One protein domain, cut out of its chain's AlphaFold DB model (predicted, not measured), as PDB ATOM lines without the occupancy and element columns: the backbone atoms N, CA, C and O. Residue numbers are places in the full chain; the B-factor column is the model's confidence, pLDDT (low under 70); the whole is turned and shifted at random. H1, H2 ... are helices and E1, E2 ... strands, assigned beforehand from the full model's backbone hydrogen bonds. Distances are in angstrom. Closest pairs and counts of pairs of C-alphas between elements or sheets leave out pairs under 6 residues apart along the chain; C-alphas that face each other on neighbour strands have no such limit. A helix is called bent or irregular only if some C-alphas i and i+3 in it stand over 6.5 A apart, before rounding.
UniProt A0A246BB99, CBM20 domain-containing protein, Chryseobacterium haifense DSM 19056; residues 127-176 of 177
ATOM      1  N   HIS A 127     267.539 268.840 240.711       92.06
ATOM      2  CA  HIS A 127     268.616 267.917 240.389       92.06
ATOM      3  C   HIS A 127     268.432 267.341 238.989       92.06
ATOM      4  O   HIS A 127     267.323 267.010 238.563       92.06
ATOM      5  N   LEU A 128     269.545 267.177 238.282       91.06
ATOM      6  CA  LEU A 128     269.593 266.414 237.046       91.06
ATOM      7  C   LEU A 128     269.723 264.928 237.398       91.06
ATOM      8  O   LEU A 128     270.761 264.511 237.904       91.06
ATOM      9  N   ILE A 129     268.685 264.130 237.134       89.12
ATOM     10  CA  ILE A 129     268.741 262.675 237.358       89.12
ATOM     11  C   ILE A 129     269.539 262.002 236.243       89.12
ATOM     12  O   ILE A 129     270.338 261.105 236.489       89.12
ATOM     13  N   SER A 130     269.283 262.402 234.998       88.88
ATOM     14  CA  SER A 130     269.925 261.821 233.824       88.88
ATOM     15  C   SER A 130     269.942 262.827 232.684       88.88
ATOM     16  O   SER A 130     268.938 263.485 232.408       88.88
ATOM     17  N   ASP A 131     271.077 262.936 232.002       90.25
ATOM     18  CA  ASP A 131     271.222 263.727 230.781       90.25
ATOM     19  C   ASP A 131     270.684 263.008 229.530       90.25
ATOM     20  O   ASP A 131     270.325 263.664 228.551       90.25
ATOM     21  N   SER A 132     270.586 261.678 229.579       93.00
ATOM     22  CA  SER A 132     270.403 260.801 228.422       93.00
ATOM     23  C   SER A 132     269.539 259.573 228.740       93.00
ATOM     24  O   SER A 132     269.811 258.458 228.298       93.00
ATOM     25  N   PHE A 133     268.441 259.767 229.475       93.75
ATOM     26  CA  PHE A 133     267.522 258.686 229.823       93.75
ATOM     27  C   PHE A 133     266.913 258.065 228.564       93.75
ATOM     28  O   PHE A 133     266.211 258.739 227.803       93.75
ATOM     29  N   LEU A 134     267.189 256.781 228.333       95.06
ATOM     30  CA  LEU A 134     266.711 256.056 227.163       95.06
ATOM     31  C   LEU A 134     265.201 255.815 227.245       95.06
ATOM     32  O   LEU A 134     264.695 255.313 228.244       95.06
ATOM     33  N   ILE A 135     264.494 256.118 226.154       94.38
ATOM     34  CA  ILE A 135     263.071 255.824 225.963       94.38
ATOM     35  C   ILE A 135     262.954 254.839 224.787       94.38
ATOM     36  O   ILE A 135     262.778 255.276 223.643       94.38
ATOM     37  N   PRO A 136     263.072 253.517 225.033       95.25
ATOM     38  CA  PRO A 136     263.167 252.511 223.973       95.25
ATOM     39  C   PRO A 136     261.985 252.537 223.004       95.25
ATOM     40  O   PRO A 136     262.168 252.403 221.800       95.25
ATOM     41  N   GLN A 137     260.779 252.791 223.519       96.88
ATOM     42  CA  GLN A 137     259.541 252.827 222.735       96.88
ATOM     43  C   GLN A 137     259.533 253.950 221.689       96.88
ATOM     44  O   GLN A 137     258.773 253.882 220.729       96.88
ATOM     45  N   LEU A 138     260.360 254.985 221.877       94.69
ATOM     46  CA  LEU A 138     260.468 256.140 220.984       94.69
ATOM     47  C   LEU A 138     261.830 256.226 220.284       94.69
ATOM     48  O   LEU A 138     262.078 257.210 219.591       94.69
ATOM     49  N   GLY A 139     262.725 255.253 220.502       95.75
ATOM     50  CA  GLY A 139     264.060 255.230 219.898       95.75
ATOM     51  C   GLY A 139     264.898 256.485 220.170       95.75
ATOM     52  O   GLY A 139     265.672 256.895 219.311       95.75
ATOM     53  N   ARG A 140     264.718 257.139 221.326       95.31
ATOM     54  CA  ARG A 140     265.397 258.404 221.662       95.31
ATOM     55  C   ARG A 140     265.774 258.485 223.134       95.31
ATOM     56  O   ARG A 140     265.225 257.756 223.957       95.31
ATOM     57  N   THR A 141     266.651 259.422 223.469       94.19
ATOM     58  CA  THR A 141     266.987 259.779 224.851       94.19
ATOM     59  C   THR A 141     266.371 261.124 225.238       94.19
ATOM     60  O   THR A 141     266.037 261.946 224.378       94.19
ATOM     61  N   ARG A 142     266.169 261.350 226.538       90.38
ATOM     62  CA  ARG A 142     265.714 262.632 227.088       90.38
ATOM     63  C   ARG A 142     266.445 262.961 228.386       90.38
ATOM     64  O   ARG A 142     266.768 262.077 229.169       90.38
ATOM     65  N   LYS A 143     266.639 264.256 228.620       91.44
ATOM     66  CA  LYS A 143     267.111 264.798 229.893       91.44
ATOM     67  C   LYS A 143     265.972 264.770 230.923       91.44
ATOM     68  O   LYS A 143     264.862 265.189 230.593       91.44
ATOM     69  N   ILE A 144     266.231 264.295 232.143       91.81
ATOM     70  CA  ILE A 144     265.253 264.221 233.241       91.81
ATOM     71  C   ILE A 144     265.739 265.039 234.435       91.81
ATOM     72  O   ILE A 144     266.815 264.786 234.980       91.81
ATOM     73  N   TRP A 145     264.893 265.968 234.869       92.38
ATOM     74  CA  TRP A 145     265.079 266.796 236.056       92.38
ATOM     75  C   TRP A 145     264.121 266.361 237.165       92.38
ATOM     76  O   TRP A 145     263.032 265.856 236.886       92.38
ATOM     77  N   ILE A 146     264.508 266.594 238.415       93.75
ATOM     78  CA  ILE A 146     263.657 266.393 239.586       93.75
ATOM     79  C   ILE A 146     263.785 267.568 240.539       93.75
ATOM     80  O   ILE A 146     264.882 268.048 240.793       93.75
ATOM     81  N   TYR A 147     262.662 267.995 241.100       94.00
ATOM     82  CA  TYR A 147     262.647 268.857 242.269       94.00
ATOM     83  C   TYR A 147     262.382 268.004 243.505       94.00
ATOM     84  O   TYR A 147     261.377 267.290 243.562       94.00
ATOM     85  N   LEU A 148     263.268 268.087 244.492       94.62
ATOM     86  CA  LEU A 148     263.095 267.428 245.782       94.62
ATOM     87  C   LEU A 148     262.695 268.473 246.828       94.62
ATOM     88  O   LEU A 148     263.333 269.517 246.910       94.62
ATOM     89  N   PRO A 149     261.646 268.260 247.636       93.81
ATOM     90  CA  PRO A 149     261.288 269.223 248.671       93.81
ATOM     91  C   PRO A 149     262.426 269.372 249.704       93.81
ATOM     92  O   PRO A 149     263.203 268.436 249.891       93.81
ATOM     93  N   PRO A 150     262.550 270.524 250.392       92.12
ATOM     94  CA  PRO A 150     263.684 270.793 251.285       92.12
ATOM     95  C   PRO A 150     263.904 269.766 252.408       92.12
ATOM     96  O   PRO A 150     265.013 269.653 252.919       92.12
ATOM     97  N   ASP A 151     262.865 269.025 252.799       92.12
ATOM     98  CA  ASP A 151     262.904 268.007 253.850       92.12
ATOM     99  C   ASP A 151     263.245 266.593 253.345       92.12
ATOM    100  O   ASP A 151     263.365 265.683 254.170       92.12
ATOM    101  N   TYR A 152     263.446 266.403 252.032       92.69
ATOM    102  CA  TYR A 152     263.536 265.084 251.391       92.69
ATOM    103  C   TYR A 152     264.605 264.167 252.009       92.69
ATOM    104  O   TYR A 152     264.303 263.029 252.356       92.69
ATOM    105  N   GLU A 153     265.824 264.672 252.224       89.44
ATOM    106  CA  GLU A 153     266.945 263.893 252.787       89.44
ATOM    107  C   GLU A 153     266.827 263.662 254.304       89.44
ATOM    108  O   GLU A 153     267.426 262.749 254.869       89.44
ATOM    109  N   SER A 154     266.065 264.512 254.994       88.81
ATOM    110  CA  SER A 154     266.012 264.543 256.463       88.81
ATOM    111  C   SER A 154     264.955 263.614 257.066       88.81
ATOM    112  O   SER A 154     264.947 263.378 258.275       88.81
ATOM    113  N   GLY A 155     264.047 263.084 256.241       84.69
ATOM    114  CA  GLY A 155     262.882 262.327 256.684       84.69
ATOM    115  C   GLY A 155     262.738 260.963 256.012       84.69
ATOM    116  O   GLY A 155     263.349 260.659 254.999       84.69
ATOM    117  N   LYS A 156     261.848 260.129 256.563       89.06
ATOM    118  CA  LYS A 156     261.363 258.891 255.912       89.06
ATOM    119  C   LYS A 156     259.994 259.082 255.250       89.06
ATOM    120  O   LYS A 156     259.272 258.117 254.992       89.06
ATOM    121  N   LYS A 157     259.588 260.337 255.058       93.25
ATOM    122  CA  LYS A 157     258.273 260.695 254.536       93.25
ATOM    123  C   LYS A 157     258.208 260.335 253.053       93.25
ATOM    124  O   LYS A 157     259.119 260.631 252.290       93.25
ATOM    125  N   LYS A 158     257.113 259.702 252.632       93.50
ATOM    126  CA  LYS A 158     256.821 259.519 251.208       93.50
ATOM    127  C   LYS A 158     256.146 260.780 250.680       93.50
ATOM    128  O   LYS A 158     255.210 261.279 251.304       93.50
ATOM    129  N   HIS A 159     256.607 261.270 249.536       93.88
ATOM    130  CA  HIS A 159     256.041 262.442 248.875       93.88
ATOM    131  C   HIS A 159     255.207 262.010 247.659       93.88
ATOM    132  O   HIS A 159     255.582 261.048 246.983       93.88
ATOM    133  N   PRO A 160     254.078 262.683 247.372       96.00
ATOM    134  CA  PRO A 160     253.389 262.505 246.099       96.00
ATOM    135  C   PRO A 160     254.301 262.937 244.944       96.00
ATOM    136  O   PRO A 160     255.106 263.856 245.092       96.00
ATOM    137  N   VAL A 161     254.162 262.276 243.794       96.00
ATOM    138  CA  VAL A 161     254.958 262.557 242.593       96.00
ATOM    139  C   VAL A 161     254.072 263.238 241.557       96.00
ATOM    140  O   VAL A 161     253.006 262.723 241.220       96.00
ATOM    141  N   ILE A 162     254.528 264.381 241.047       94.44
ATOM    142  CA  ILE A 162     253.886 265.108 239.950       94.44
ATOM    143  C   ILE A 162     254.825 265.048 238.749       94.44
ATOM    144  O   ILE A 162     255.991 265.424 238.848       94.44
ATOM    145  N   TYR A 163     254.310 264.578 237.616       93.00
ATOM    146  CA  TYR A 163     255.032 264.591 236.348       93.00
ATOM    147  C   TYR A 163     254.636 265.834 235.567       93.00
ATOM    148  O   TYR A 163     253.464 266.019 235.244       93.00
ATOM    149  N   MET A 164     255.618 266.669 235.247       91.12
ATOM    150  CA  MET A 164     255.424 267.848 234.416       91.12
ATOM    151  C   MET A 164     256.261 267.697 233.145       91.12
ATOM    152  O   MET A 164     257.415 267.272 233.193       91.12
ATOM    153  N   GLN A 165     255.641 267.977 232.001       87.12
ATOM    154  CA  GLN A 165     256.317 267.975 230.705       87.12
ATOM    155  C   GLN A 165     256.996 269.328 230.485       87.12
ATOM    156  O   GLN A 165     256.589 270.311 231.090       87.12
ATOM    157  N   ASP A 166     257.997 269.364 229.607       84.56
ATOM    158  CA  ASP A 166     258.787 270.569 229.311       84.56
ATOM    159  C   ASP A 166     259.720 271.029 230.455       84.56
ATOM    160  O   ASP A 166     259.803 272.196 230.825       84.56
ATOM    161  N   GLY A 167     260.459 270.077 231.039       77.19
ATOM    162  CA  GLY A 167     261.350 270.321 232.184       77.19
ATOM    163  C   GLY A 167     262.400 271.422 231.987       77.19
ATOM    164  O   GLY A 167     262.795 272.049 232.964       77.19
ATOM    165  N   GLN A 168     262.831 271.670 230.747       76.31
ATOM    166  CA  GLN A 168     263.782 272.737 230.422       76.31
ATOM    167  C   GLN A 168     263.187 274.130 230.678       76.31
ATOM    168  O   GLN A 168     263.895 274.998 231.174       76.31
ATOM    169  N   ASN A 169     261.886 274.298 230.424       85.81
ATOM    170  CA  ASN A 169     261.172 275.551 230.648       85.81
ATOM    171  C   ASN A 169     260.625 275.699 232.078       85.81
ATOM    172  O   ASN A 169     260.282 276.802 232.500       85.81
ATOM    173  N   LEU A 170     260.533 274.599 232.833       88.25
ATOM    174  CA  LEU A 170     259.895 274.580 234.152       88.25
ATOM    175  C   LEU A 170     260.785 275.044 235.306       88.25
ATOM    176  O   LEU A 170     260.271 275.613 236.267       88.25
ATOM    177  N   PHE A 171     262.084 274.742 235.264       88.62
ATOM    178  CA  PHE A 171     262.947 274.895 236.440       88.62
ATOM    179  C   PHE A 171     263.895 276.083 236.374       88.62
ATOM    180  O   PHE A 171     264.281 276.591 237.426       88.62
ATOM    181  N   ASP A 172     264.299 276.515 235.181       85.94
ATOM    182  CA  ASP A 172     265.397 277.461 235.055       85.94
ATOM    183  C   ASP A 172     265.290 278.340 233.808       85.94
ATOM    184  O   ASP A 172     265.448 277.857 232.689       85.94
ATOM    185  N   ASN A 173     265.135 279.650 234.019       82.94
ATOM    186  CA  ASN A 173     265.111 280.650 232.957       82.94
ATOM    187  C   ASN A 173     266.392 280.651 232.110       82.94
ATOM    188  O   ASN A 173     266.336 281.010 230.942       82.94
ATOM    189  N   SER A 174     267.535 280.239 232.670       79.94
ATOM    190  CA  SER A 174     268.794 280.162 231.914       79.94
ATOM    191  C   SER A 174     268.816 279.040 230.876       79.94
ATOM    192  O   SER A 174     269.649 279.052 229.968       79.94
ATOM    193  N   THR A 175     267.911 278.067 231.004       78.25
ATOM    194  CA  THR A 175     267.750 276.984 230.036       78.25
ATOM    195  C   THR A 175     266.453 277.086 229.240       78.25
ATOM    196  O   THR A 175     266.330 276.358 228.261       78.25
ATOM    197  N   SER A 176     265.511 277.954 229.611       80.75
ATOM    198  CA  SER A 176     264.214 278.092 228.935       80.75
ATOM    199  C   SER A 176     264.301 278.746 227.545       80.75
ATOM    200  O   SER A 176     265.236 279.500 227.276       80.75
TER     201      SER A 176
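AT A GLANCE: This is residues 127 to 176 of the 177 residues of the protein "CBM20 domain-containing protein" of Chryseobacterium haifense DSM 19056 (UniProt A0A246BB99). A bent two-stranded hairpin, E1 and E2, makes the long part of this model; from its open end a wide loop, residues 148 to 166, swings out and folds back to a single short helix, H1, near the middle of E2. Residues 150 to 158 of that loop stick out. The printed part has 50 residues, with two named strands and one named helix in the order E1, E2, H1; the sheet order is E1 - E2, antiparallel. The class is mixed, helices and strands, with 22 residues, under half, in named elements. The whole is loose, with a radius of gyration of the C-alphas of 13.2 A and spans of 37 by 27 by 16 A.

HOW THE PARTS SIT: E1, residues 127 to 135, and E2, residues 140 to 147, form a hairpin, antiparallel at 154 degrees between their directions. C-alphas 131 and 143 face each other at 4.3 A. N 127 and O 146 are 2.8 A apart and N 135 and O 140 are 2.8 A apart, both within hydrogen-bond range. E1 bends by 64 degrees at residue 132. H1, residues 167 to 171, has its closest C-alpha pair with E2 at Trp 145 and Gly 167, 6.4 A apart. E1 and H1 are apart. In H1, 0 of 1 O i to N i+4 pairs and 1 of 2 O i to N i+3 pairs are within hydrogen-bond range.

IN THESE COORDINATES: E1 begins at C-alpha 127 (268.616, 267.917, 240.389) and is 19.6 A long. E2 is 23.3 A long, from Arg 140 to Tyr 147. H1 ends at C-alpha 171 (262.947, 274.895, 236.440).

THE WHOLE: The C-alphas of Gly 139 and Ser 154 are the two farthest apart, at 37.8 A. The link from E1 to E2 is tight; that from E2 to H1, 19 residues, is long. The printed part has no cut, and no printed residue is under 70 in pLDDT.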